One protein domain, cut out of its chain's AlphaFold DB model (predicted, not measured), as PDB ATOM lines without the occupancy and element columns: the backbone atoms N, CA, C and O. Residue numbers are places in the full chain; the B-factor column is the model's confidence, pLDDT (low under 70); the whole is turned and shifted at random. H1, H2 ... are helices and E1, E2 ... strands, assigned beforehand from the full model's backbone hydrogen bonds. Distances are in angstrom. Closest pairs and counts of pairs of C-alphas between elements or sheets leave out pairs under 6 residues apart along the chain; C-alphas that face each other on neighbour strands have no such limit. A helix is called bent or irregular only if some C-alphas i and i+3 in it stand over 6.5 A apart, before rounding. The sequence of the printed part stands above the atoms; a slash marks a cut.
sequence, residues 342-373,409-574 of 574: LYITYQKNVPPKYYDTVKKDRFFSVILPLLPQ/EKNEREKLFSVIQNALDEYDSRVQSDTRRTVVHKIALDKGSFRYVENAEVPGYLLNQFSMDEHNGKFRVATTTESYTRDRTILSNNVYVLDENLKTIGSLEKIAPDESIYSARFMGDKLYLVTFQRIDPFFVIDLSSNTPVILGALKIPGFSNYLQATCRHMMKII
ATOM      1  N   LEU A 342     162.033 170.161 164.849       94.06
ATOM      2  CA  LEU A 342     162.284 168.856 164.268       94.06
ATOM      3  C   LEU A 342     160.987 168.296 163.685       94.06
ATOM      4  O   LEU A 342     159.942 168.294 164.336       94.06
ATOM      5  N   TYR A 343     161.080 167.767 162.473       94.19
ATOM      6  CA  TYR A 343     159.999 167.099 161.777       94.19
ATOM      7  C   TYR A 343     160.373 165.644 161.524       94.19
ATOM      8  O   TYR A 343     161.395 165.349 160.897       94.19
ATOM      9  N   ILE A 344     159.522 164.739 161.997       90.44
ATOM     10  CA  ILE A 344     159.623 163.304 161.729       90.44
ATOM     11  C   ILE A 344     158.478 162.949 160.800       90.44
ATOM     12  O   ILE A 344     157.315 163.213 161.111       90.44
ATOM     13  N   THR A 345     158.807 162.368 159.654       90.50
ATOM     14  CA  THR A 345     157.810 162.017 158.645       90.50
ATOM     15  C   THR A 345     157.885 160.552 158.301       90.50
ATOM     16  O   THR A 345     158.982 160.010 158.243       90.50
ATOM     17  N   TYR A 346     156.747 159.923 158.039       86.50
ATOM     18  CA  TYR A 346     156.700 158.530 157.610       86.50
ATOM     19  C   TYR A 346     155.508 158.259 156.707       86.50
ATOM     20  O   TYR A 346     154.538 159.020 156.663       86.50
ATOM     21  N   GLN A 347     155.585 157.160 155.964       84.88
ATOM     22  CA  GLN A 347     154.470 156.707 155.147       84.88
ATOM     23  C   GLN A 347     153.419 156.058 156.046       84.88
ATOM     24  O   GLN A 347     153.704 155.060 156.706       84.88
ATOM     25  N   LYS A 348     152.194 156.589 156.037       81.31
ATOM     26  CA  LYS A 348     151.052 155.949 156.686       81.31
ATOM     27  C   LYS A 348     150.858 154.580 156.055       81.31
ATOM     28  O   LYS A 348     150.524 154.479 154.872       81.31
ATOM     29  N   ASN A 349     151.090 153.544 156.846       69.12
ATOM     30  CA  ASN A 349     150.802 152.173 156.475       69.12
ATOM     31  C   ASN A 349     149.528 151.754 157.189       69.12
ATOM     32  O   ASN A 349     149.379 151.954 158.393       69.12
ATOM     33  N   VAL A 350     148.591 151.190 156.435       70.19
ATOM     34  CA  VAL A 350     147.398 150.589 157.021       70.19
ATOM     35  C   VAL A 350     147.706 149.140 157.400       70.19
ATOM     36  O   VAL A 350     148.233 148.401 156.562       70.19
ATOM     37  N   PRO A 351     147.391 148.706 158.631       67.00
ATOM     38  CA  PRO A 351     147.611 147.324 159.042       67.00
ATOM     39  C   PRO A 351     146.892 146.320 158.130       67.00
ATOM     40  O   PRO A 351     145.839 146.654 157.576       67.00
ATOM     41  N   PRO A 352     147.360 145.061 158.032       66.56
ATOM     42  CA  PRO A 352     146.750 144.037 157.181       66.56
ATOM     43  C   PRO A 352     145.228 143.883 157.348       66.56
ATOM     44  O   PRO A 352     144.503 143.751 156.360       66.56
ATOM     45  N   LYS A 353     144.722 143.992 158.585       65.94
ATOM     46  CA  LYS A 353     143.283 143.945 158.906       65.94
ATOM     47  C   LYS A 353     142.449 144.995 158.168       65.94
ATOM     48  O   LYS A 353     141.275 144.758 157.885       65.94
ATOM     49  N   TYR A 354     143.041 146.133 157.819       67.44
ATOM     50  CA  TYR A 354     142.363 147.181 157.063       67.44
ATOM     51  C   TYR A 354     141.955 146.705 155.663       67.44
ATOM     52  O   TYR A 354     140.881 147.068 155.185       67.44
ATOM     53  N   TYR A 355     142.743 145.837 155.016       66.75
ATOM     54  CA  TYR A 355     142.421 145.342 153.673       66.75
ATOM     55  C   TYR A 355     141.136 144.512 153.640       66.75
ATOM     56  O   TYR A 355     140.409 144.557 152.649       66.75
ATOM     57  N   ASP A 356     140.811 143.786 154.710       65.44
ATOM     58  CA  ASP A 356     139.556 143.032 154.780       65.44
ATOM     59  C   ASP A 356     138.352 143.941 155.014       65.44
ATOM     60  O   ASP A 356     137.307 143.744 154.386       65.44
ATOM     61  N   THR A 357     138.508 144.985 155.830       70.69
ATOM     62  CA  THR A 357     137.501 146.046 155.955       70.69
ATOM     63  C   THR A 357     137.252 146.711 154.604       70.69
ATOM     64  O   THR A 357     136.100 146.864 154.208       70.69
ATOM     65  N   VAL A 358     138.310 147.011 153.844       74.19
ATOM     66  CA  VAL A 358     138.193 147.592 152.499       74.19
ATOM     67  C   VAL A 358     137.489 146.643 151.533       74.19
ATOM     68  O   VAL A 358     136.656 147.108 150.767       74.19
ATOM     69  N   LYS A 359     137.765 145.329 151.550       76.50
ATOM     70  CA  LYS A 359     137.054 144.352 150.694       76.50
ATOM     71  C   LYS A 359     135.557 144.319 150.997       76.50
ATOM     72  O   LYS A 359     134.745 144.282 150.073       76.50
ATOM     73  N   LYS A 360     135.206 144.320 152.283       77.38
ATOM     74  CA  LYS A 360     133.819 144.345 152.754       77.38
ATOM     75  C   LYS A 360     133.125 145.637 152.337       77.38
ATOM     76  O   LYS A 360     132.096 145.575 151.673       77.38
ATOM     77  N   ASP A 361     133.712 146.788 152.645       78.31
ATOM     78  CA  ASP A 361     133.156 148.086 152.261       78.31
ATOM     79  C   ASP A 361     133.009 148.204 150.738       78.31
ATOM     80  O   ASP A 361     131.934 148.514 150.236       78.31
ATOM     81  N   ARG A 362     134.027 147.785 149.981       81.81
ATOM     82  CA  ARG A 362     133.991 147.713 148.515       81.81
ATOM     83  C   ARG A 362     132.791 146.918 147.999       81.81
ATOM     84  O   ARG A 362     132.130 147.353 147.057       81.81
ATOM     85  N   PHE A 363     132.481 145.766 148.596       85.44
ATOM     86  CA  PHE A 363     131.319 144.984 148.178       85.44
ATOM     87  C   PHE A 363     130.006 145.699 148.499       85.44
ATOM     88  O   PHE A 363     129.184 145.882 147.607       85.44
ATOM     89  N   PHE A 364     129.789 146.123 149.739       84.56
ATOM     90  CA  PHE A 364     128.475 146.630 150.150       84.56
ATOM     91  C   PHE A 364     128.213 148.069 149.722       84.56
ATOM     92  O   PHE A 364     127.068 148.419 149.444       84.56
ATOM     93  N   SER A 365     129.255 148.889 149.643       80.00
ATOM     94  CA  SER A 365     129.147 150.308 149.310       80.00
ATOM     95  C   SER A 365     129.219 150.564 147.807       80.00
ATOM     96  O   SER A 365     128.705 151.579 147.341       80.00
ATOM     97  N   VAL A 366     129.797 149.637 147.029       83.62
ATOM     98  CA  VAL A 366     129.958 149.801 145.575       83.62
ATOM     99  C   VAL A 366     129.280 148.695 144.774       83.62
ATOM    100  O   VAL A 366     128.488 148.995 143.887       83.62
ATOM    101  N   ILE A 367     129.563 147.422 145.061       88.88
ATOM    102  CA  ILE A 367     129.072 146.305 144.234       88.88
ATOM    103  C   ILE A 367     127.575 146.077 144.456       88.88
ATOM    104  O   ILE A 367     126.804 146.126 143.500       88.88
ATOM    105  N   LEU A 368     127.156 145.855 145.703       87.44
ATOM    106  CA  LEU A 368     125.786 145.498 146.072       87.44
ATOM    107  C   LEU A 368     124.742 146.488 145.523       87.44
ATOM    108  O   LEU A 368     123.789 146.018 144.903       87.44
ATOM    109  N   PRO A 369     124.908 147.824 145.623       88.69
ATOM    110  CA  PRO A 369     123.929 148.779 145.099       88.69
ATOM    111  C   PRO A 369     123.778 148.749 143.572       88.69
ATOM    112  O   PRO A 369     122.755 149.189 143.049       88.69
ATOM    113  N   LEU A 370     124.789 148.248 142.854       89.00
ATOM    114  CA  LEU A 370     124.807 148.163 141.393       89.00
ATOM    115  C   LEU A 370     124.256 146.832 140.860       89.00
ATOM    116  O   LEU A 370     124.021 146.716 139.657       89.00
ATOM    117  N   LEU A 371     124.037 145.833 141.721       89.88
ATOM    118  CA  LEU A 371     123.455 144.546 141.332       89.88
ATOM    119  C   LEU A 371     121.965 144.676 140.965       89.88
ATOM    120  O   LEU A 371     121.310 145.643 141.351       89.88
ATOM    121  N   PRO A 372     121.371 143.693 140.264       90.31
ATOM    122  CA  PRO A 372     119.921 143.645 140.067       90.31
ATOM    123  C   PRO A 372     119.151 143.653 141.397       90.31
ATOM    124  O   PRO A 372     119.557 142.988 142.347       90.31
ATOM    125  N   GLN A 373     118.008 144.347 141.455       88.69
ATOM    126  CA  GLN A 373     117.214 144.494 142.690       88.69
ATOM    127  C   GLN A 373     116.826 143.154 143.335       88.69
ATOM    128  O   GLN A 373     116.827 143.051 144.558       88.69
ATOM    129  N   GLU A 409     121.652 138.099 130.023       91.25
ATOM    130  CA  GLU A 409     122.057 138.155 128.617       91.25
ATOM    131  C   GLU A 409     123.459 138.757 128.469       91.25
ATOM    132  O   GLU A 409     123.872 139.634 129.233       91.25
ATOM    133  N   LYS A 410     124.210 138.316 127.453       87.88
ATOM    134  CA  LYS A 410     125.629 138.686 127.295       87.88
ATOM    135  C   LYS A 410     125.861 140.206 127.306       87.88
ATOM    136  O   LYS A 410     126.752 140.677 128.005       87.88
ATOM    137  N   ASN A 411     125.053 140.967 126.569       88.12
ATOM    138  CA  ASN A 411     125.216 142.423 126.463       88.12
ATOM    139  C   ASN A 411     124.880 143.149 127.775       88.12
ATOM    140  O   ASN A 411     125.529 144.132 128.129       88.12
ATOM    141  N   GLU A 412     123.862 142.677 128.498       87.19
ATOM    142  CA  GLU A 412     123.476 143.236 129.800       87.19
ATOM    143  C   GLU A 412     124.566 142.973 130.836       87.19
ATOM    144  O   GLU A 412     124.965 143.881 131.565       87.19
ATOM    145  N   ARG A 413     125.123 141.760 130.815       86.56
ATOM    146  CA  ARG A 413     126.238 141.334 131.659       86.56
ATOM    147  C   ARG A 413     127.484 142.174 131.418       86.56
ATOM    148  O   ARG A 413     128.056 142.695 132.369       86.56
ATOM    149  N   GLU A 414     127.888 142.347 130.163       87.12
ATOM    150  CA  GLU A 414     129.041 143.185 129.807       87.12
ATOM    151  C   GLU A 414     128.845 144.637 130.267       87.12
ATOM    152  O   GLU A 414     129.767 145.248 130.816       87.12
ATOM    153  N   LYS A 415     127.629 145.182 130.122       88.31
ATOM    154  CA  LYS A 415     127.306 146.536 130.586       88.31
ATOM    155  C   LYS A 415     127.353 146.652 132.111       88.31
ATOM    156  O   LYS A 415     127.956 147.600 132.611       88.31
ATOM    157  N   LEU A 416     126.761 145.704 132.842       86.31
ATOM    158  CA  LEU A 416     126.791 145.675 134.307       86.31
ATOM    159  C   LEU A 416     128.233 145.627 134.825       86.31
ATOM    160  O   LEU A 416     128.608 146.433 135.674       86.31
ATOM    161  N   PHE A 417     129.062 144.745 134.263       85.94
ATOM    162  CA  PHE A 417     130.470 144.630 134.641       85.94
ATOM    163  C   PHE A 417     131.244 145.906 134.348       85.94
ATOM    164  O   PHE A 417     132.035 146.331 135.179       85.94
ATOM    165  N   SER A 418     130.995 146.556 133.209       85.69
ATOM    166  CA  SER A 418     131.636 147.836 132.911       85.69
ATOM    167  C   SER A 418     131.262 148.922 133.924       85.69
ATOM    168  O   SER A 418     132.128 149.709 134.299       85.69
ATOM    169  N   VAL A 419     130.003 148.978 134.372       88.12
ATOM    170  CA  VAL A 419     129.554 149.963 135.371       88.12
ATOM    171  C   VAL A 419     130.168 149.673 136.738       88.12
ATOM    172  O   VAL A 419     130.740 150.582 137.337       88.12
ATOM    173  N   ILE A 420     130.096 148.421 137.201       86.50
ATOM    174  CA  ILE A 420     130.708 148.001 138.469       86.50
ATOM    175  C   ILE A 420     132.208 148.276 138.432       86.50
ATOM    176  O   ILE A 420     132.731 148.878 139.361       86.50
ATOM    177  N   GLN A 421     132.895 147.915 137.348       83.50
ATOM    178  CA  GLN A 421     134.334 148.118 137.232       83.50
ATOM    179  C   GLN A 421     134.717 149.597 137.314       83.50
ATOM    180  O   GLN A 421     135.615 149.933 138.073       83.50
ATOM    181  N   ASN A 422     134.022 150.486 136.600       84.44
ATOM    182  CA  ASN A 422     134.313 151.919 136.668       84.44
ATOM    183  C   ASN A 422     134.093 152.481 138.084       84.44
ATOM    184  O   ASN A 422     134.884 153.296 138.555       84.44
ATOM    185  N   ALA A 423     133.037 152.034 138.771       83.81
ATOM    186  CA  ALA A 423     132.763 152.442 140.146       83.81
ATOM    187  C   ALA A 423     133.822 151.906 141.125       83.81
ATOM    188  O   ALA A 423     134.235 152.616 142.044       83.81
ATOM    189  N   LEU A 424     134.292 150.675 140.904       83.88
ATOM    190  CA  LEU A 424     135.383 150.072 141.662       83.88
ATOM    191  C   LEU A 424     136.704 150.801 141.422       83.88
ATOM    192  O   LEU A 424     137.388 151.088 142.392       83.88
ATOM    193  N   ASP A 425     137.041 151.163 140.184       79.31
ATOM    194  CA  ASP A 425     138.267 151.907 139.873       79.31
ATOM    195  C   ASP A 425     138.279 153.281 140.571       79.31
ATOM    196  O   ASP A 425     139.312 153.718 141.086       79.31
ATOM    197  N   GLU A 426     137.127 153.956 140.641       78.75
ATOM    198  CA  GLU A 426     136.971 155.228 141.356       78.75
ATOM    199  C   GLU A 426     137.087 155.053 142.880       78.75
ATOM    200  O   GLU A 426     137.773 155.831 143.548       78.75
ATOM    201  N   TYR A 427     136.445 154.022 143.439       80.94
ATOM    202  CA  TYR A 427     136.551 153.670 144.857       80.94
ATOM    203  C   TYR A 427     137.986 153.286 145.241       80.94
ATOM    204  O   TYR A 427     138.547 153.869 146.166       80.94
ATOM    205  N   ASP A 428     138.606 152.376 144.493       78.12
ATOM    206  CA  ASP A 428     139.957 151.874 144.744       78.12
ATOM    207  C   ASP A 428     140.983 153.017 144.617       78.12
ATOM    208  O   ASP A 428     141.940 153.074 145.390       78.12
ATOM    209  N   SER A 429     140.780 153.970 143.698       74.06
ATOM    210  CA  SER A 429     141.621 155.175 143.591       74.06
ATOM    211  C   SER A 429     141.485 156.097 144.809       74.06
ATOM    212  O   SER A 429     142.493 156.624 145.283       74.06
ATOM    213  N   ARG A 430     140.266 156.281 145.339       75.69
ATOM    214  CA  ARG A 430     140.029 157.061 146.567       75.69
ATOM    215  C   ARG A 430     140.672 156.407 147.783       75.69
ATOM    216  O   ARG A 430     141.461 157.057 148.458       75.69
ATOM    217  N   VAL A 431     140.426 155.116 148.000       77.06
ATOM    218  CA  VAL A 431     141.021 154.368 149.119       77.06
ATOM    219  C   VAL A 431     142.546 154.419 149.051       77.06
ATOM    220  O   VAL A 431     143.199 154.653 150.063       77.06
ATOM    221  N   GLN A 432     143.142 154.263 147.865       75.31
ATOM    222  CA  GLN A 432     144.592 154.414 147.703       75.31
ATOM    223  C   GLN A 432     145.077 155.822 148.068       75.31
ATOM    224  O   GLN A 432     146.086 155.947 148.755       75.31
ATOM    225  N   SER A 433     144.363 156.872 147.659       72.69
ATOM    226  CA  SER A 433     144.697 158.258 148.019       72.69
ATOM    227  C   SER A 433     144.568 158.535 149.524       72.69
ATOM    228  O   SER A 433     145.344 159.315 150.079       72.69
ATOM    229  N   ASP A 434     143.603 157.907 150.191       72.38
ATOM    230  CA  ASP A 434     143.349 158.098 151.623       72.38
ATOM    231  C   ASP A 434     144.306 157.283 152.499       72.38
ATOM    232  O   ASP A 434     144.662 157.706 153.599       72.38
ATOM    233  N   THR A 435     144.766 156.136 152.004       74.00
ATOM    234  CA  THR A 435     145.682 155.249 152.735       74.00
ATOM    235  C   THR A 435     147.150 155.557 152.469       74.00
ATOM    236  O   THR A 435     147.976 155.361 153.355       74.00
ATOM    237  N   ARG A 436     147.500 156.095 151.292       79.44
ATOM    238  CA  ARG A 436     148.878 156.482 150.949       79.44
ATOM    239  C   ARG A 436     149.139 157.950 151.233       79.44
ATOM    240  O   ARG A 436     149.152 158.794 150.333       79.44
ATOM    241  N   ARG A 437     149.383 158.245 152.504       87.56
ATOM    242  CA  ARG A 437     149.679 159.598 152.986       87.56
ATOM    243  C   ARG A 437     151.013 159.642 153.714       87.56
ATOM    244  O   ARG A 437     151.379 158.682 154.380       87.56
ATOM    245  N   THR A 438     151.711 160.760 153.617       91.19
ATOM    246  CA  THR A 438     152.847 161.073 154.480       91.19
ATOM    247  C   THR A 438     152.302 161.680 155.762       91.19
ATOM    248  O   THR A 438     151.627 162.712 155.714       91.19
ATOM    249  N   VAL A 439     152.592 161.049 156.895       90.94
ATOM    250  CA  VAL A 439     152.373 161.622 158.225       90.94
ATOM    251  C   VAL A 439     153.565 162.507 158.560       90.94
ATOM    252  O   VAL A 439     154.705 162.149 158.270       90.94
ATOM    253  N   VAL A 440     153.305 163.665 159.154       93.19
ATOM    254  CA  VAL A 440     154.304 164.637 159.598       93.19
ATOM    255  C   VAL A 440     154.049 164.928 161.066       93.19
ATOM    256  O   VAL A 440     152.960 165.377 161.407       93.19
ATOM    257  N   HIS A 441     155.050 164.730 161.915       92.31
ATOM    258  CA  HIS A 441     155.043 165.156 163.314       92.31
ATOM    259  C   HIS A 441     155.989 166.330 163.500       92.31
ATOM    260  O   HIS A 441     157.128 166.262 163.040       92.31
ATOM    261  N   LYS A 442     155.538 167.377 164.196       94.88
ATOM    262  CA  LYS A 442     156.352 168.548 164.542       94.88
ATOM    263  C   LYS A 442     156.687 168.554 166.031       94.88
ATOM    264  O   LYS A 442     155.797 168.519 166.881       94.88
ATOM    265  N   ILE A 443     157.974 168.667 166.330       94.25
ATOM    266  CA  ILE A 443     158.537 168.793 167.674       94.25
ATOM    267  C   ILE A 443     159.289 170.123 167.720       94.25
ATOM    268  O   ILE A 443     160.242 170.319 166.972       94.25
ATOM    269  N   ALA A 444     158.861 171.044 168.576       95.75
ATOM    270  CA  ALA A 444     159.575 172.291 168.808       95.75
ATOM    271  C   ALA A 444     160.838 172.033 169.634       95.75
ATOM    272  O   ALA A 444     160.826 171.212 170.557       95.75
ATOM    273  N   LEU A 445     161.900 172.758 169.305       95.06
ATOM    274  CA  LEU A 445     163.212 172.684 169.928       95.06
ATOM    275  C   LEU A 445     163.467 173.974 170.716       95.06
ATOM    276  O   LEU A 445     163.281 175.071 170.198       95.06
ATOM    277  N   ASP A 446     163.931 173.853 171.957       94.19
ATOM    278  CA  ASP A 446     164.450 174.995 172.722       94.19
ATOM    279  C   ASP A 446     165.696 174.571 173.497       94.19
ATOM    280  O   ASP A 446     165.609 173.940 174.552       94.19
ATOM    281  N   LYS A 447     166.875 174.877 172.936       89.38
ATOM    282  CA  LYS A 447     168.197 174.637 173.551       89.38
ATOM    283  C   LYS A 447     168.363 173.224 174.123       89.38
ATOM    284  O   LYS A 447     168.836 173.035 175.244       89.38
ATOM    285  N   GLY A 448     167.959 172.238 173.329       90.12
ATOM    286  CA  GLY A 448     168.014 170.824 173.684       90.12
ATOM    287  C   GLY A 448     166.791 170.270 174.403       90.12
ATOM    288  O   GLY A 448     166.788 169.073 174.654       90.12
ATOM    289  N   SER A 449     165.783 171.092 174.713       93.62
ATOM    290  CA  SER A 449     164.484 170.595 175.173       93.62
ATOM    291  C   SER A 449     163.522 170.319 174.018       93.62
ATOM    292  O   SER A 449     163.597 170.987 172.977       93.62
ATOM    293  N   PHE A 450     162.624 169.352 174.210       93.44
ATOM    294  CA  PHE A 450     161.635 168.920 173.225       93.44
ATOM    295  C   PHE A 450     160.214 169.260 173.663       93.44
ATOM    296  O   PHE A 450     159.815 169.075 174.813       93.44
ATOM    297  N   ARG A 451     159.399 169.729 172.718       93.69
ATOM    298  CA  ARG A 451     157.962 169.880 172.937       93.69
ATOM    299  C   ARG A 451     157.194 169.479 171.696       93.69
ATOM    300  O   ARG A 451     157.245 170.173 170.683       93.69
ATOM    301  N   TYR A 452     156.424 168.403 171.797       92.38
ATOM    302  CA  TYR A 452     155.495 168.026 170.740       92.38
ATOM    303  C   TYR A 452     154.501 169.160 170.453       92.38
ATOM    304  O   TYR A 452     153.962 169.775 171.379       92.38
ATOM    305  N   VAL A 453     154.300 169.466 169.171       93.00
ATOM    306  CA  VAL A 453     153.406 170.539 168.723       93.00
ATOM    307  C   VAL A 453     152.132 169.947 168.147       93.00
ATOM    308  O   VAL A 453     151.078 170.099 168.753       93.00
ATOM    309  N   GLU A 454     152.226 169.303 166.983       91.19
ATOM    310  CA  GLU A 454     151.069 168.805 166.238       91.19
ATOM    311  C   GLU A 454     151.492 167.771 165.179       91.19
ATOM    312  O   GLU A 454     152.687 167.657 164.866       91.19
ATOM    313  N   ASN A 455     150.527 167.048 164.598       91.56
ATOM    314  CA  ASN A 455     150.729 166.255 163.381       91.56
ATOM    315  C   ASN A 455     149.863 166.699 162.194       91.56
ATOM    316  O   ASN A 455     148.818 167.327 162.341       91.56
ATOM    317  N   ALA A 456     150.278 166.298 160.996       92.38
ATOM    318  CA  ALA A 456     149.479 166.411 159.786       92.38
ATOM    319  C   ALA A 456     149.662 165.213 158.864       92.38
ATOM    320  O   ALA A 456     150.627 164.461 158.970       92.38
ATOM    321  N   GLU A 457     148.736 165.071 157.921       92.06
ATOM    322  CA  GLU A 457     148.827 164.079 156.859       92.06
ATOM    323  C   GLU A 457     148.666 164.754 155.502       92.06
ATOM    324  O   GLU A 457     147.641 165.392 155.240       92.06
ATOM    325  N   VAL A 458     149.626 164.551 154.604       93.69
ATOM    326  CA  VAL A 458     149.557 165.018 153.213       93.69
ATOM    327  C   VAL A 458     149.522 163.828 152.248       93.69
ATOM    328  O   VAL A 458     150.185 162.824 152.507       93.69
ATOM    329  N   PRO A 459     148.756 163.878 151.143       91.69
ATOM    330  CA  PRO A 459     148.732 162.793 150.161       91.69
ATOM    331  C   PRO A 459     150.106 162.515 149.537       91.69
ATOM    332  O   PRO A 459     150.837 163.447 149.189       91.69
ATOM    333  N   GLY A 460     150.407 161.237 149.303       90.62
ATOM    334  CA  GLY A 460     151.628 160.782 148.636       90.62
ATOM    335  C   GLY A 460     152.799 160.523 149.580       90.62
ATOM    336  O   GLY A 460     152.651 160.582 150.799       90.62
ATOM    337  N   TYR A 461     153.956 160.234 148.990       91.44
ATOM    338  CA  TYR A 461     155.218 159.948 149.669       91.44
ATOM    339  C   TYR A 461     156.289 160.992 149.328       91.44
ATOM    340  O   TYR A 461     156.257 161.626 148.268       91.44
ATOM    341  N   LEU A 462     157.246 161.164 150.237       92.94
ATOM    342  CA  LEU A 462     158.410 162.035 150.070       92.94
ATOM    343  C   LEU A 462     159.504 161.344 149.254       92.94
ATOM    344  O   LEU A 462     159.673 160.131 149.352       92.94
ATOM    345  N   LEU A 463     160.300 162.118 148.512       91.88
ATOM    346  CA  LEU A 463     161.520 161.589 147.897       91.88
ATOM    347  C   LEU A 463     162.648 161.452 148.934       91.88
ATOM    348  O   LEU A 463     163.285 160.407 149.016       91.88
ATOM    349  N   ASN A 464     162.932 162.518 149.687       89.81
ATOM    350  CA  ASN A 464     163.963 162.575 150.732       89.81
ATOM    351  C   ASN A 464     163.826 163.876 151.547       89.81
ATOM    352  O   ASN A 464     162.880 164.641 151.350       89.81
ATOM    353  N   GLN A 465     164.800 164.164 152.419       89.38
ATOM    354  CA  GLN A 465     164.805 165.369 153.255       89.38
ATOM    355  C   GLN A 465     164.634 166.669 152.448       89.38
ATOM    356  O   GLN A 465     163.913 167.559 152.886       89.38
ATOM    357  N   PHE A 466     165.205 166.780 151.241       91.75
ATOM    358  CA  PHE A 466     165.125 167.991 150.407       91.75
ATOM    359  C   PHE A 466     163.742 168.223 149.779       91.75
ATOM    360  O   PHE A 466     163.501 169.262 149.168       91.75
ATOM    361  N   SER A 467     162.821 167.274 149.958       95.12
ATOM    362  CA  SER A 467     161.402 167.427 149.619       95.12
ATOM    363  C   SER A 467     160.606 168.154 150.702       95.12
ATOM    364  O   SER A 467     159.387 168.255 150.588       95.12
ATOM    365  N   MET A 468     161.277 168.663 151.734       95.94
ATOM    366  CA  MET A 468     160.678 169.409 152.832       95.94
ATOM    367  C   MET A 468     161.496 170.652 153.148       95.94
ATOM    368  O   MET A 468     162.724 170.649 153.005       95.94
ATOM    369  N   ASP A 469     160.817 171.685 153.635       95.69
ATOM    370  CA  ASP A 469     161.466 172.807 154.290       95.69
ATOM    371  C   ASP A 469     160.536 173.581 155.240       95.69
ATOM    372  O   ASP A 469     159.315 173.418 155.235       95.69
ATOM    373  N   GLU A 470     161.126 174.459 156.047       95.44
ATOM    374  CA  GLU A 470     160.422 175.457 156.840       95.44
ATOM    375  C   GLU A 470     160.875 176.863 156.436       95.44
ATOM    376  O   GLU A 470     162.063 177.189 156.449       95.44
ATOM    377  N   HIS A 471     159.915 177.718 156.083       94.69
ATOM    378  CA  HIS A 471     160.184 179.093 155.680       94.69
ATOM    379  C   HIS A 471     159.090 180.039 156.177       94.69
ATOM    380  O   HIS A 471     157.907 179.835 155.899       94.69
ATOM    381  N   ASN A 472     159.480 181.103 156.890       92.75
ATOM    382  CA  ASN A 472     158.569 182.114 157.447       92.75
ATOM    383  C   ASN A 472     157.407 181.504 158.261       92.75
ATOM    384  O   ASN A 472     156.247 181.880 158.070       92.75
ATOM    385  N   GLY A 473     157.715 180.530 159.128       92.19
ATOM    386  CA  GLY A 473     156.741 179.839 159.983       92.19
ATOM    387  C   GLY A 473     155.810 178.867 159.249       92.19
ATOM    388  O   GLY A 473     154.809 178.435 159.816       92.19
ATOM    389  N   LYS A 474     156.107 178.538 157.986       95.81
ATOM    390  CA  LYS A 474     155.339 177.581 157.180       95.81
ATOM    391  C   LYS A 474     156.185 176.361 156.884       95.81
ATOM    392  O   LYS A 474     157.304 176.504 156.394       95.81
ATOM    393  N   PHE A 475     155.616 175.185 157.096       97.38
ATOM    394  CA  PHE A 475     156.217 173.933 156.661       97.38
ATOM    395  C   PHE A 475     155.739 173.612 155.244       97.38
ATOM    396  O   PHE A 475     154.540 173.676 154.966       97.38
ATOM    397  N   ARG A 476     156.648 173.317 154.316       97.75
ATOM    398  CA  ARG A 476     156.312 173.078 152.905       97.75
ATOM    399  C   ARG A 476     156.877 171.741 152.473       97.75
ATOM    400  O   ARG A 476     157.965 171.345 152.878       97.75
ATOM    401  N   VAL A 477     156.094 171.029 151.673       97.44
ATOM    402  CA  VAL A 477     156.356 169.628 151.353       97.44
ATOM    403  C   VAL A 477     156.054 169.359 149.891       97.44
ATOM    404  O   VAL A 477     155.009 169.773 149.397       97.44
ATOM    405  N   ALA A 478     156.938 168.632 149.214       97.50
ATOM    406  CA  ALA A 478     156.713 168.090 147.882       97.50
ATOM    407  C   ALA A 478     156.558 166.560 147.953       97.50
ATOM    408  O   ALA A 478     157.411 165.874 148.514       97.50
ATOM    409  N   THR A 479     155.479 166.017 147.387       95.69
ATOM    410  CA  THR A 479     155.180 164.577 147.413       95.69
ATOM    411  C   THR A 479     154.887 164.019 146.027       95.69
ATOM    412  O   THR A 479     154.440 164.737 145.132       95.69
ATOM    413  N   THR A 480     155.095 162.714 145.860       93.69
ATOM    414  CA  THR A 480     154.575 161.946 144.721       93.69
ATOM    415  C   THR A 480     153.410 161.079 145.196       93.69
ATOM    416  O   THR A 480     153.511 160.372 146.192       93.69
ATOM    417  N   THR A 481     152.285 161.128 144.496       90.62
ATOM    418  CA  THR A 481     151.150 160.213 144.671       90.62
ATOM    419  C   THR A 481     151.162 159.165 143.572       90.62
ATOM    420  O   THR A 481     151.351 159.501 142.404       90.62
ATOM    421  N   GLU A 482     150.901 157.918 143.950       86.31
ATOM    422  CA  GLU A 482     150.788 156.788 143.037       86.31
ATOM    423  C   GLU A 482     149.450 156.085 143.261       86.31
ATOM    424  O   GLU A 482     149.187 155.575 144.358       86.31
ATOM    425  N   SER A 483     148.615 156.043 142.221       79.31
ATOM    426  CA  SER A 483     147.393 155.244 142.204       79.31
ATOM    427  C   SER A 483     147.454 154.182 141.116       79.31
ATOM    428  O   SER A 483     147.897 154.409 139.987       79.31
ATOM    429  N   TYR A 484     147.003 152.988 141.466       79.19
ATOM    430  CA  TYR A 484     146.904 151.874 140.546       79.19
ATOM    431  C   TYR A 484     145.476 151.767 140.042       79.19
ATOM    432  O   TYR A 484     144.538 151.609 140.823       79.19
ATOM    433  N   THR A 485     145.341 151.819 138.724       71.00
ATOM    434  CA  THR A 485     144.141 151.376 138.016       71.00
ATOM    435  C   THR A 485     144.453 150.050 137.331       71.00
ATOM    436  O   THR A 485     145.621 149.676 137.194       71.00
ATOM    437  N   ARG A 486     143.427 149.339 136.857       68.38
ATOM    438  CA  ARG A 486     143.615 148.078 136.119       68.38
ATOM    439  C   ARG A 486     144.594 148.219 134.946       68.38
ATOM    440  O   ARG A 486     145.393 147.319 134.695       68.38
ATOM    441  N   ASP A 487     144.514 149.346 134.242       70.44
ATOM    442  CA  ASP A 487     145.148 149.517 132.937       70.44
ATOM    443  C   ASP A 487     146.491 150.261 133.017       70.44
ATOM    444  O   ASP A 487     147.312 150.149 132.105       70.44
ATOM    445  N   ARG A 488     146.741 151.009 134.102       79.44
ATOM    446  CA  ARG A 488     147.989 151.760 134.314       79.44
ATOM    447  C   ARG A 488     148.183 152.214 135.760       79.44
ATOM    448  O   ARG A 488     147.225 152.429 136.502       79.44
ATOM    449  N   THR A 489     149.440 152.467 136.103       82.25
ATOM    450  CA  THR A 489     149.814 153.312 137.238       82.25
ATOM    451  C   THR A 489     149.660 154.777 136.844       82.25
ATOM    452  O   THR A 489     150.085 155.171 135.756       82.25
ATOM    453  N   ILE A 490     149.046 155.577 137.708       82.25
ATOM    454  CA  ILE A 490     148.939 157.027 137.564       82.25
ATOM    455  C   ILE A 490     149.829 157.652 138.633       82.25
ATOM    456  O   ILE A 490     149.616 157.445 139.828       82.25
ATOM    457  N   LEU A 491     150.824 158.413 138.183       88.31
ATOM    458  CA  LEU A 491     151.702 159.195 139.049       88.31
ATOM    459  C   LEU A 491     151.316 160.670 138.979       88.31
ATOM    460  O   LEU A 491     150.829 161.164 137.960       88.31
ATOM    461  N   SER A 492     151.504 161.379 140.081       89.31
ATOM    462  CA  SER A 492     151.238 162.811 140.164       89.31
ATOM    463  C   SER A 492     152.095 163.422 141.256       89.31
ATOM    464  O   SER A 492     152.183 162.857 142.344       89.31
ATOM    465  N   ASN A 493     152.674 164.590 140.995       94.19
ATOM    466  CA  ASN A 493     153.474 165.311 141.979       94.19
ATOM    467  C   ASN A 493     152.663 166.457 142.571       94.19
ATOM    468  O   ASN A 493     151.880 167.110 141.875       94.19
ATOM    469  N   ASN A 494     152.846 166.697 143.860       95.81
ATOM    470  CA  ASN A 494     152.075 167.676 144.608       95.81
ATOM    471  C   ASN A 494     153.001 168.493 145.505       95.81
ATOM    472  O   ASN A 494     154.049 168.017 145.934       95.81
ATOM    473  N   VAL A 495     152.597 169.722 145.802       97.81
ATOM    474  CA  VAL A 495     153.265 170.615 146.746       97.81
ATOM    475  C   VAL A 495     152.225 171.123 147.727       97.81
ATOM    476  O   VAL A 495     151.195 171.649 147.313       97.81
ATOM    477  N   TYR A 496     152.501 170.991 149.018       97.94
ATOM    478  CA  TYR A 496     151.637 171.443 150.102       97.94
ATOM    479  C   TYR A 496     152.355 172.492 150.944       97.94
ATOM    480  O   TYR A 496     153.562 172.408 151.171       97.94
ATOM    481  N   VAL A 497     151.599 173.481 151.413       98.19
ATOM    482  CA  VAL A 497     152.050 174.512 152.352       98.19
ATOM    483  C   VAL A 497     151.183 174.408 153.597       98.19
ATOM    484  O   VAL A 497     149.954 174.506 153.518       98.19
ATOM    485  N   LEU A 498     151.824 174.194 154.735       98.00
ATOM    486  CA  LEU A 498     151.212 174.011 156.039       98.00
ATOM    487  C   LEU A 498     151.588 175.194 156.943       98.00
ATOM    488  O   LEU A 498     152.687 175.740 156.832       98.00
ATOM    489  N   ASP A 499     150.666 175.619 157.804       96.25
ATOM    490  CA  ASP A 499     150.932 176.662 158.798       96.25
ATOM    491  C   ASP A 499     151.753 176.143 159.994       96.25
ATOM    492  O   ASP A 499     152.193 174.992 160.033       96.25
ATOM    493  N   GLU A 500     151.972 177.009 160.984       94.00
ATOM    494  CA  GLU A 500     152.753 176.704 162.186       94.00
ATOM    495  C   GLU A 500     152.196 175.529 163.012       94.00
ATOM    496  O   GLU A 500     152.970 174.875 163.719       94.00
ATOM    497  N   ASN A 501     150.896 175.238 162.878       93.88
ATOM    498  CA  ASN A 501     150.173 174.147 163.537       93.88
ATOM    499  C   ASN A 501     149.934 172.969 162.576       93.88
ATOM    500  O   ASN A 501     149.035 172.160 162.787       93.88
ATOM    501  N   LEU A 502     150.703 172.900 161.486       95.56
ATOM    502  CA  LEU A 502     150.600 171.894 160.432       95.56
ATOM    503  C   LEU A 502     149.230 171.817 159.735       95.56
ATOM    504  O   LEU A 502     148.909 170.830 159.070       95.56
ATOM    505  N   LYS A 503     148.406 172.863 159.782       96.25
ATOM    506  CA  LYS A 503     147.186 172.883 158.973       96.25
ATOM    507  C   LYS A 503     147.544 173.216 157.530       96.25
ATOM    508  O   LYS A 503     148.207 174.214 157.263       96.25
ATOM    509  N   THR A 504     147.060 172.426 156.573       96.75
ATOM    510  CA  THR A 504     147.243 172.739 155.147       96.75
ATOM    511  C   THR A 504     146.527 174.048 154.795       96.75
ATOM    512  O   THR A 504     145.302 174.147 154.891       96.75
ATOM    513  N   ILE A 505     147.300 175.053 154.383       97.56
ATOM    514  CA  ILE A 505     146.833 176.390 153.974       97.56
ATOM    515  C   ILE A 505     147.010 176.641 152.473       97.56
ATOM    516  O   ILE A 505     146.519 177.649 151.962       97.56
ATOM    517  N   GLY A 506     147.705 175.740 151.778       97.00
ATOM    518  CA  GLY A 506     148.008 175.836 150.360       97.00
ATOM    519  C   GLY A 506     148.323 174.491 149.731       97.00
ATOM    520  O   GLY A 506     148.938 173.640 150.372       97.00
ATOM    521  N   SER A 507     147.943 174.312 148.467       97.25
ATOM    522  CA  SER A 507     148.339 173.149 147.679       97.25
ATOM    523  C   SER A 507     148.469 173.474 146.192       97.25
ATOM    524  O   SER A 507     147.835 174.395 145.673       97.25
ATOM    525  N   LEU A 508     149.308 172.700 145.514       96.81
ATOM    526  CA  LEU A 508     149.419 172.616 144.066       96.81
ATOM    527  C   LEU A 508     149.610 171.146 143.708       96.81
ATOM    528  O   LEU A 508     150.653 170.565 143.985       96.81
ATOM    529  N   GLU A 509     148.585 170.547 143.122       94.44
ATOM    530  CA  GLU A 509     148.526 169.116 142.824       94.44
ATOM    531  C   GLU A 509     148.643 168.860 141.319       94.44
ATOM    532  O   GLU A 509     148.422 169.765 140.505       94.44
ATOM    533  N   LYS A 510     148.929 167.611 140.935       90.88
ATOM    534  CA  LYS A 510     148.979 167.174 139.523       90.88
ATOM    535  C   LYS A 510     150.049 167.888 138.700       90.88
ATOM    536  O   LYS A 510     149.870 168.141 137.506       90.88
ATOM    537  N   ILE A 511     151.185 168.175 139.330       91.44
ATOM    538  CA  ILE A 511     152.390 168.670 138.664       91.44
ATOM    539  C   ILE A 511     153.010 167.505 137.892       91.44
ATOM    540  O   ILE A 511     153.268 166.450 138.471       91.44
ATOM    541  N   ALA A 512     153.250 167.712 136.594       87.50
ATOM    542  CA  ALA A 512     153.782 166.702 135.676       87.50
ATOM    543  C   ALA A 512     153.057 165.340 135.798       87.50
ATOM    544  O   ALA A 512     153.614 164.394 136.356       87.50
ATOM    545  N   PRO A 513     151.795 165.235 135.329       87.31
ATOM    546  CA  PRO A 513     151.051 163.982 135.392       87.31
ATOM    547  C   PRO A 513     151.822 162.832 134.739       87.31
ATOM    548  O   PRO A 513     152.413 163.008 133.677       87.31
ATOM    549  N   ASP A 514     151.753 161.661 135.365       86.69
ATOM    550  CA  ASP A 514     152.474 160.433 135.017       86.69
ATOM    551  C   ASP A 514     153.995 160.453 135.287       86.69
ATOM    552  O   ASP A 514     154.675 159.473 134.988       86.69
ATOM    553  N   GLU A 515     154.534 161.486 135.938       88.50
ATOM    554  CA  GLU A 515     155.943 161.565 136.356       88.50
ATOM    555  C   GLU A 515     156.083 161.526 137.887       88.50
ATOM    556  O   GLU A 515     155.146 161.878 138.606       88.50
ATOM    557  N   SER A 516     157.256 161.144 138.397       90.06
ATOM    558  CA  SER A 516     157.601 161.227 139.826       90.06
ATOM    559  C   SER A 516     158.656 162.299 140.097       90.06
ATOM    560  O   SER A 516     159.442 162.640 139.207       90.06
ATOM    561  N   ILE A 517     158.704 162.811 141.331       90.94
ATOM    562  CA  ILE A 517     159.768 163.719 141.776       90.94
ATOM    563  C   ILE A 517     161.101 162.969 141.750       90.94
ATOM    564  O   ILE A 517     161.252 161.925 142.385       90.94
ATOM    565  N   TYR A 518     162.077 163.542 141.053       88.50
ATOM    566  CA  TYR A 518     163.452 163.060 141.024       88.50
ATOM    567  C   TYR A 518     164.395 163.931 141.861       88.50
ATOM    568  O   TYR A 518     165.334 163.437 142.480       88.50
ATOM    569  N   SER A 519     164.137 165.237 141.917       88.69
ATOM    570  CA  SER A 519     164.857 166.154 142.797       88.69
ATOM    571  C   SER A 519     163.951 167.300 143.221       88.69
ATOM    572  O   SER A 519     163.127 167.777 142.438       88.69
ATOM    573  N   ALA A 520     164.117 167.754 144.457       92.19
ATOM    574  CA  ALA A 520     163.423 168.903 145.010       92.19
ATOM    575  C   ALA A 520     164.428 169.764 145.771       92.19
ATOM    576  O   ALA A 520     165.297 169.240 146.471       92.19
ATOM    577  N   ARG A 521     164.322 171.085 145.635       91.56
ATOM    578  CA  ARG A 521     165.076 172.026 146.462       91.56
ATOM    579  C   ARG A 521     164.270 173.294 146.699       91.56
ATOM    580  O   ARG A 521     163.936 174.019 145.761       91.56
ATOM    581  N   PHE A 522     164.007 173.575 147.967       93.19
ATOM    582  CA  PHE A 522     163.402 174.822 148.413       93.19
ATOM    583  C   PHE A 522     164.478 175.893 148.616       93.19
ATOM    584  O   PHE A 522     165.567 175.615 149.120       93.19
ATOM    585  N   MET A 523     164.187 177.122 148.187       90.81
ATOM    586  CA  MET A 523     165.053 178.291 148.353       90.81
ATOM    587  C   MET A 523     164.203 179.553 148.496       90.81
ATOM    588  O   MET A 523     163.650 180.052 147.511       90.81
ATOM    589  N   GLY A 524     164.112 180.086 149.718       91.19
ATOM    590  CA  GLY A 524     163.285 181.260 150.014       91.19
ATOM    591  C   GLY A 524     161.846 181.052 149.540       91.19
ATOM    592  O   GLY A 524     161.237 180.026 149.826       91.19
ATOM    593  N   ASP A 525     161.327 181.968 148.731       95.12
ATOM    594  CA  ASP A 525     159.969 181.894 148.178       95.12
ATOM    595  C   ASP A 525     159.822 180.961 146.962       95.12
ATOM    596  O   ASP A 525     158.844 181.076 146.223       95.12
ATOM    597  N   LYS A 526     160.779 180.069 146.683       95.31
ATOM    598  CA  LYS A 526     160.735 179.203 145.494       95.31
ATOM    599  C   LYS A 526     161.006 177.745 145.812       95.31
ATOM    600  O   LYS A 526     161.791 177.419 146.698       95.31
ATOM    601  N   LEU A 527     160.390 176.881 145.017       95.44
ATOM    602  CA  LEU A 527     160.716 175.466 144.915       95.44
ATOM    603  C   LEU A 527     161.183 175.165 143.495       95.44
ATOM    604  O   LEU A 527     160.513 175.500 142.518       95.44
ATOM    605  N   TYR A 528     162.331 174.512 143.405       92.69
ATOM    606  CA  TYR A 528     162.865 173.939 142.182       92.69
ATOM    607  C   TYR A 528     162.603 172.439 142.199       92.69
ATOM    608  O   TYR A 528     163.007 171.754 143.141       92.69
ATOM    609  N   LEU A 529     161.902 171.945 141.183       91.56
ATOM    610  CA  LEU A 529     161.435 170.564 141.127       91.56
ATOM    611  C   LEU A 529     161.823 169.940 139.788       91.56
ATOM    612  O   LEU A 529     161.548 170.512 138.736       91.56
ATOM    613  N   VAL A 530     162.439 168.766 139.830       89.19
ATOM    614  CA  VAL A 530     162.750 167.947 138.652       89.19
ATOM    615  C   VAL A 530     161.904 166.687 138.723       89.19
ATOM    616  O   VAL A 530     161.872 166.029 139.766       89.19
ATOM    617  N   THR A 531     161.233 166.351 137.625       86.75
ATOM    618  CA  THR A 531     160.416 165.137 137.489       86.75
ATOM    619  C   THR A 531     160.941 164.244 136.362       86.75
ATOM    620  O   THR A 531     161.690 164.720 135.507       86.75
ATOM    621  N   PHE A 532     160.600 162.946 136.372       76.56
ATOM    622  CA  PHE A 532     161.168 161.978 135.422       76.56
ATOM    623  C   PHE A 532     160.140 161.073 134.715       76.56
ATOM    624  O   PHE A 532     159.385 160.348 135.360       76.56
ATOM    625  N   GLN A 533     160.204 161.026 133.374       60.88
ATOM    626  CA  GLN A 533     159.711 159.894 132.558       60.88
ATOM    627  C   GLN A 533     160.521 159.614 131.274       60.88
ATOM    628  O   GLN A 533     160.390 158.508 130.749       60.88
ATOM    629  N   ARG A 534     161.307 160.576 130.735       58.75
ATOM    630  CA  ARG A 534     162.173 160.460 129.520       58.75
ATOM    631  C   ARG A 534     162.929 161.760 129.153       58.75
ATOM    632  O   ARG A 534     164.004 161.669 128.570       58.75
ATOM    633  N   ILE A 535     162.340 162.939 129.400       58.62
ATOM    634  CA  ILE A 535     162.937 164.286 129.239       58.62
ATOM    635  C   ILE A 535     162.452 165.123 130.418       58.62
ATOM    636  O   ILE A 535     161.241 165.263 130.573       58.62
ATOM    637  N   ASP A 536     163.373 165.703 131.177       62.50
ATOM    638  CA  ASP A 536     163.077 166.221 132.513       62.50
ATOM    639  C   ASP A 536     162.569 167.664 132.424       62.50
ATOM    640  O   ASP A 536     163.312 168.562 131.992       62.50
ATOM    641  N   PRO A 537     161.308 167.943 132.794       69.81
ATOM    642  CA  PRO A 537     160.896 169.306 133.026       69.81
ATOM    643  C   PRO A 537     161.452 169.751 134.384       69.81
ATOM    644  O   PRO A 537     161.099 169.236 135.442       69.81
ATOM    645  N   PHE A 538     162.323 170.752 134.345       83.69
ATOM    646  CA  PHE A 538     162.711 171.532 135.508       83.69
ATOM    647  C   PHE A 538     161.635 172.590 135.766       83.69
ATOM    648  O   PHE A 538     161.471 173.523 134.971       83.69
ATOM    649  N   PHE A 539     160.892 172.448 136.856       89.56
ATOM    650  CA  PHE A 539     159.876 173.399 137.289       89.56
ATOM    651  C   PHE A 539     160.452 174.401 138.283       89.56
ATOM    652  O   PHE A 539     161.172 174.040 139.213       89.56
ATOM    653  N   VAL A 540     160.045 175.658 138.123       93.75
ATOM    654  CA  VAL A 540     160.190 176.686 139.155       93.75
ATOM    655  C   VAL A 540     158.799 177.029 139.663       93.75
ATOM    656  O   VAL A 540     157.952 177.495 138.898       93.75
ATOM    657  N   ILE A 541     158.562 176.797 140.946       95.56
ATOM    658  CA  ILE A 541     157.280 177.009 141.615       95.56
ATOM    659  C   ILE A 541     157.438 178.173 142.591       95.56
ATOM    660  O   ILE A 541     158.370 178.195 143.394       95.56
ATOM    661  N   ASP A 542     156.542 179.151 142.503       96.50
ATOM    662  CA  ASP A 542     156.455 180.259 143.446       96.50
ATOM    663  C   ASP A 542     155.700 179.842 144.703       96.50
ATOM    664  O   ASP A 542     154.603 179.289 144.624       96.50
ATOM    665  N   LEU A 543     156.291 180.141 145.852       96.31
ATOM    666  CA  LEU A 543     155.800 179.859 147.199       96.31
ATOM    667  C   LEU A 543     155.738 181.137 148.056       96.31
ATOM    668  O   LEU A 543     155.629 181.050 149.278       96.31
ATOM    669  N   SER A 544     155.792 182.319 147.425       93.69
ATOM    670  CA  SER A 544     155.690 183.625 148.101       93.69
ATOM    671  C   SER A 544     154.323 183.844 148.766       93.69
ATOM    672  O   SER A 544     154.184 184.599 149.731       93.69
ATOM    673  N   SER A 545     153.296 183.146 148.274       91.94
ATOM    674  CA  SER A 545     151.944 183.128 148.825       91.94
ATOM    675  C   SER A 545     151.540 181.717 149.262       91.94
ATOM    676  O   SER A 545     152.213 180.736 148.961       91.94
ATOM    677  N   ASN A 546     150.399 181.594 149.947       91.44
ATOM    678  CA  ASN A 546     149.831 180.289 150.308       91.44
ATOM    679  C   ASN A 546     149.217 179.554 149.106       91.44
ATOM    680  O   ASN A 546     148.664 178.478 149.266       91.44
ATOM    681  N   THR A 547     149.255 180.127 147.908       94.00
ATOM    682  CA  THR A 547     148.779 179.481 146.687       94.00
ATOM    683  C   THR A 547     149.991 179.241 145.797       94.00
ATOM    684  O   THR A 547     150.409 180.174 145.111       94.00
ATOM    685  N   PRO A 548     150.602 178.041 145.836       94.81
ATOM    686  CA  PRO A 548     151.755 177.750 145.002       94.81
ATOM    687  C   PRO A 548     151.401 177.837 143.516       94.81
ATOM    688  O   PRO A 548     150.355 177.342 143.091       94.81
ATOM    689  N   VAL A 549     152.269 178.450 142.710       95.25
ATOM    690  CA  VAL A 549     152.035 178.637 141.265       95.25
ATOM    691  C   VAL A 549     153.282 178.272 140.473       95.25
ATOM    692  O   VAL A 549     154.385 178.690 140.807       95.25
ATOM    693  N   ILE A 550     153.120 177.526 139.380       94.62
ATOM    694  CA  ILE A 550     154.219 177.232 138.451       94.62
ATOM    695  C   ILE A 550     154.586 178.516 137.692       94.62
ATOM    696  O   ILE A 550     153.772 179.045 136.937       94.62
ATOM    697  N   LEU A 551     155.817 179.006 137.865       91.44
ATOM    698  CA  LEU A 551     156.346 180.171 137.143       91.44
ATOM    699  C   LEU A 551     156.845 179.807 135.745       91.44
ATOM    700  O   LEU A 551     156.752 180.607 134.817       91.44
ATOM    701  N   GLY A 552     157.394 178.605 135.597       85.75
ATOM    702  CA  GLY A 552     157.907 178.115 134.328       85.75
ATOM    703  C   GLY A 552     158.364 176.667 134.415       85.75
ATOM    704  O   GLY A 552     158.631 176.148 135.499       85.75
ATOM    705  N   ALA A 553     158.456 176.037 133.246       81.25
ATOM    706  CA  ALA A 553     159.026 174.713 133.064       81.25
ATOM    707  C   ALA A 553     160.079 174.784 131.952       81.25
ATOM    708  O   ALA A 553     159.774 175.210 130.834       81.25
ATOM    709  N   LEU A 554     161.313 174.388 132.252       77.19
ATOM    710  CA  LEU A 554     162.396 174.284 131.280       77.19
ATOM    711  C   LEU A 554     162.661 172.807 130.996       77.19
ATOM    712  O   LEU A 554     162.953 172.047 131.910       77.19
ATOM    713  N   LYS A 555     162.589 172.400 129.728       70.56
ATOM    714  CA  LYS A 555     163.032 171.062 129.317       70.56
ATOM    715  C   LYS A 555     164.536 171.096 129.091       70.56
ATOM    716  O   LYS A 555     164.988 171.778 128.168       70.56
ATOM    717  N   ILE A 556     165.295 170.385 129.914       63.53
ATOM    718  CA  ILE A 556     166.753 170.318 129.798       63.53
ATOM    719  C   ILE A 556     167.114 168.989 129.112       63.53
ATOM    720  O   ILE A 556     166.672 167.941 129.575       63.53
ATOM    721  N   PRO A 557     167.858 168.986 127.988       56.88
ATOM    722  CA  PRO A 557     168.358 167.744 127.404       56.88
ATOM    723  C   PRO A 557     169.477 167.169 128.285       56.88
ATOM    724  O   PRO A 557     170.482 167.835 128.515       56.88
ATOM    725  N   GLY A 558     169.305 165.935 128.757       57.47
ATOM    726  CA  GLY A 558     170.182 165.298 129.744       57.47
ATOM    727  C   GLY A 558     169.370 164.781 130.930       57.47
ATOM    728  O   GLY A 558     168.147 164.863 130.901       57.47
ATOM    729  N   PHE A 559     170.043 164.232 131.940       53.03
ATOM    730  CA  PHE A 559     169.420 163.798 133.188       53.03
ATOM    731  C   PHE A 559     170.073 164.579 134.328       53.03
ATOM    732  O   PHE A 559     171.292 164.499 134.475       53.03
ATOM    733  N   SER A 560     169.294 165.349 135.089       54.06
ATOM    734  CA  SER A 560     169.793 166.084 136.262       54.06
ATOM    735  C   SER A 560     169.521 165.254 137.496       54.06
ATOM    736  O   SER A 560     168.362 165.131 137.900       54.06
ATOM    737  N   ASN A 561     170.564 164.722 138.127       57.62
ATOM    738  CA  ASN A 561     170.353 163.871 139.290       57.62
ATOM    739  C   ASN A 561     170.391 164.622 140.625       57.62
ATOM    740  O   ASN A 561     169.995 164.071 141.655       57.62
ATOM    741  N   TYR A 562     170.847 165.877 140.615       61.22
ATOM    742  CA  TYR A 562     171.085 166.617 141.841       61.22
ATOM    743  C   TYR A 562     170.981 168.135 141.641       61.22
ATOM    744  O   TYR A 562     171.449 168.693 140.649       61.22
ATOM    745  N   LEU A 563     170.362 168.810 142.611       66.31
ATOM    746  CA  LEU A 563     170.221 170.264 142.642       66.31
ATOM    747  C   LEU A 563     171.010 170.826 143.821       66.31
ATOM    748  O   LEU A 563     170.750 170.476 144.973       66.31
ATOM    749  N   GLN A 564     171.941 171.732 143.529       70.12
ATOM    750  CA  GLN A 564     172.775 172.389 144.529       70.12
ATOM    751  C   GLN A 564     172.562 173.901 144.491       70.12
ATOM    752  O   GLN A 564     172.827 174.555 143.480       70.12
ATOM    753  N   ALA A 565     172.140 174.483 145.611       62.28
ATOM    754  CA  ALA A 565     172.115 175.935 145.751       62.28
ATOM    755  C   ALA A 565     173.556 176.462 145.847       62.28
ATOM    756  O   ALA A 565     174.319 176.009 146.697       62.28
ATOM    757  N   THR A 566     173.940 177.410 144.987       51.03
ATOM    758  CA  THR A 566     175.278 178.039 145.032       51.03
ATOM    759  C   THR A 566     175.263 179.409 145.706       51.03
ATOM    760  O   THR A 566     176.284 179.844 146.224       51.03
ATOM    761  N   CYS A 567     174.112 180.091 145.728       51.69
ATOM    762  CA  CYS A 567     173.836 181.278 146.546       51.69
ATOM    763  C   CYS A 567     172.316 181.535 146.609       51.69
ATOM    764  O   CYS A 567     171.554 180.830 145.949       51.69
ATOM    765  N   ARG A 568     171.852 182.578 147.324       52.22
ATOM    766  CA  ARG A 568     170.410 182.899 147.501       52.22
ATOM    767  C   ARG A 568     169.565 182.957 146.215       52.22
ATOM    768  O   ARG A 568     168.351 182.828 146.308       52.22
ATOM    769  N   HIS A 569     170.171 183.147 145.040       54.91
ATOM    770  CA  HIS A 569     169.446 183.303 143.772       54.91
ATOM    771  C   HIS A 569     169.905 182.359 142.651       54.91
ATOM    772  O   HIS A 569     169.373 182.450 141.546       54.91
ATOM    773  N   MET A 570     170.883 181.480 142.891       57.50
ATOM    774  CA  MET A 570     171.441 180.613 141.848       57.50
ATOM    775  C   MET A 570     171.364 179.139 142.238       57.50
ATOM    776  O   MET A 570     171.764 178.747 143.336       57.50
ATOM    777  N   MET A 571     170.867 178.334 141.296       68.00
ATOM    778  CA  MET A 571     170.810 176.879 141.380       68.00
ATOM    779  C   MET A 571     171.780 176.281 140.368       68.00
ATOM    780  O   MET A 571     171.734 176.617 139.183       68.00
ATOM    781  N   LYS A 572     172.633 175.376 140.830       65.00
ATOM    782  CA  LYS A 572     173.447 174.518 139.983       65.00
ATOM    783  C   LYS A 572     172.710 173.197 139.781       65.00
ATOM    784  O   LYS A 572     172.283 172.559 140.740       65.00
ATOM    785  N   ILE A 573     172.562 172.831 138.516       61.41
ATOM    786  CA  ILE A 573     171.956 171.586 138.051       61.41
ATOM    787  C   ILE A 573     173.125 170.653 137.725       61.41
ATOM    788  O   ILE A 573     173.993 171.051 136.940       61.41
ATOM    789  N   ILE A 574     173.207 169.500 138.393       57.19
ATOM    790  CA  ILE A 574     174.303 168.526 138.252       57.19
ATOM    791  C   ILE A 574     173.801 167.269 137.548       57.19
ATOM    792  O   ILE A 574     172.706 166.769 137.912       57.19
TER     793      ILE A 574
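AT A GLANCE: This is residues 342 to 373 and 409 to 574 of the 574 residues of the protein "Copper amine oxidase-like protein" of Nitrosarchaeum sp (UniProt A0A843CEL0). Three sheets make a loose stack, with E4 to E7 as the middle slab, partly face to face with E8 to E11 and with E1 to E3, while two helices, H1 and H2, run off from one end as an arm that makes much of the longest axis. A small hairpin, E12 and E13, sits by E8. The printed part has 198 residues with two named helices and 13 named strands, in the order E1 H1 H2 E2 E3 E4 E5 E6 E7 E8 E9 E10 E11 E12 E13, and its class is mixed, helices and strands. The sheets, E1 E2 E3, E4 E5 E6 E7, E8 E9 E10 E11 and E12 E13, are all antiparallel. The whole is loose, with a radius of gyration of the C-alphas of 20.5 A and spans of 70 by 47 by 27 A.

HOW THE PARTS SIT: E1, residues 342 to 347, is antiparallel to E2, residues 437 to 446, at 165 degrees, with N 344 and O 441 3.0 A apart, within hydrogen-bond range. E2 forms a hairpin with E3, residues 449 to 459, where N 440 and O 456 are 2.8 A apart; E3 bends by 51 degrees at residue 453. H1, residues 352 to 370, touches H2, residues 410 to 435, with residues 362 to 370 alone, at a steep tilt of 38 degrees, opposite ways; their closest C-alphas are those of Ile 367 and Ile 420, 6.2 A apart. H1 is only just irregular, C-alphas 365 and 368 being 6.7 A apart. In H2 every O i to N i+4 pair is within hydrogen-bond range, in H1 11 of 15. H2 only grazes the sheet E1 E2 E3, with residues 432 to 435; the closest C-alphas of H2 and E3 are those of Ser 433 and Pro 459, 6.4 A apart. E4, residues 468 to 471, E5, residues 474 to 484, E6, residues 489 to 498, and E7, residues 504 to 511, form a meander, each strand the antiparallel neighbour of the one before. Their hairpins have N 469 and O 476 at 3.0 A, N 479 and O 494 at 2.9 A, and N 495 and O 508 at 2.8 A. This strongly twisted sheet is face to face with E1 E2 E3, with 39 pairs of C-alphas within 10 A, and H2 only grazes it, with residues 425 to 433. E8, residues 516 to 523, E9, residues 526 to 532, E10, residues 536 to 542, and E11, residues 549 to 556, form a second meander, with N 521 and O 528 at 2.9 A, N 529 and O 539 at 3.0 A, and N 540 and O 552 at 3.0 A. It too is strongly twisted, and is face to face with E4 E5 E6 E7, with 58 such pairs; the closest C-alphas of E5 and E8 are those of Thr 480 and Ser 516, 5.8 A apart. E12, residues 563 to 567, forms a hairpin with E13, residues 570 to 573, where N 564 and O 572 are 2.9 A apart; the closest C-alphas of E12 and E8 are those of Leu 563 and Arg 521, 6.6 A apart.

IN THESE COORDINATES: E1 begins at C-alpha 342, (162.284, 168.856, 164.268). From first to last C-alpha H1 measures 27.3 A, H2 36.4 A, E2 29.1 A, E3 30.6 A, E5 31.8 A and E6 28.0 A. H2 begins at C-alpha 410, (125.629, 138.686, 127.295), and E13 ends at C-alpha 573, (171.956, 171.586, 138.051).

THE WHOLE: The C-alphas farthest apart are those of Glu 409 and Lys 447, 74.0 A. Residues 374 to 408 are not printed, and C-alphas 373 and 409 are 16.2 A apart across the cut. Of the links that are printed whole, none is long. Residues 409 to 415, of which 410 to 415 belong to H2, stand free. The mean pLDDT of the printed part is 84.4; 31 residues are under 70, among them 351 to 356, 533 to 537, 556 to 563 and 565 to 574.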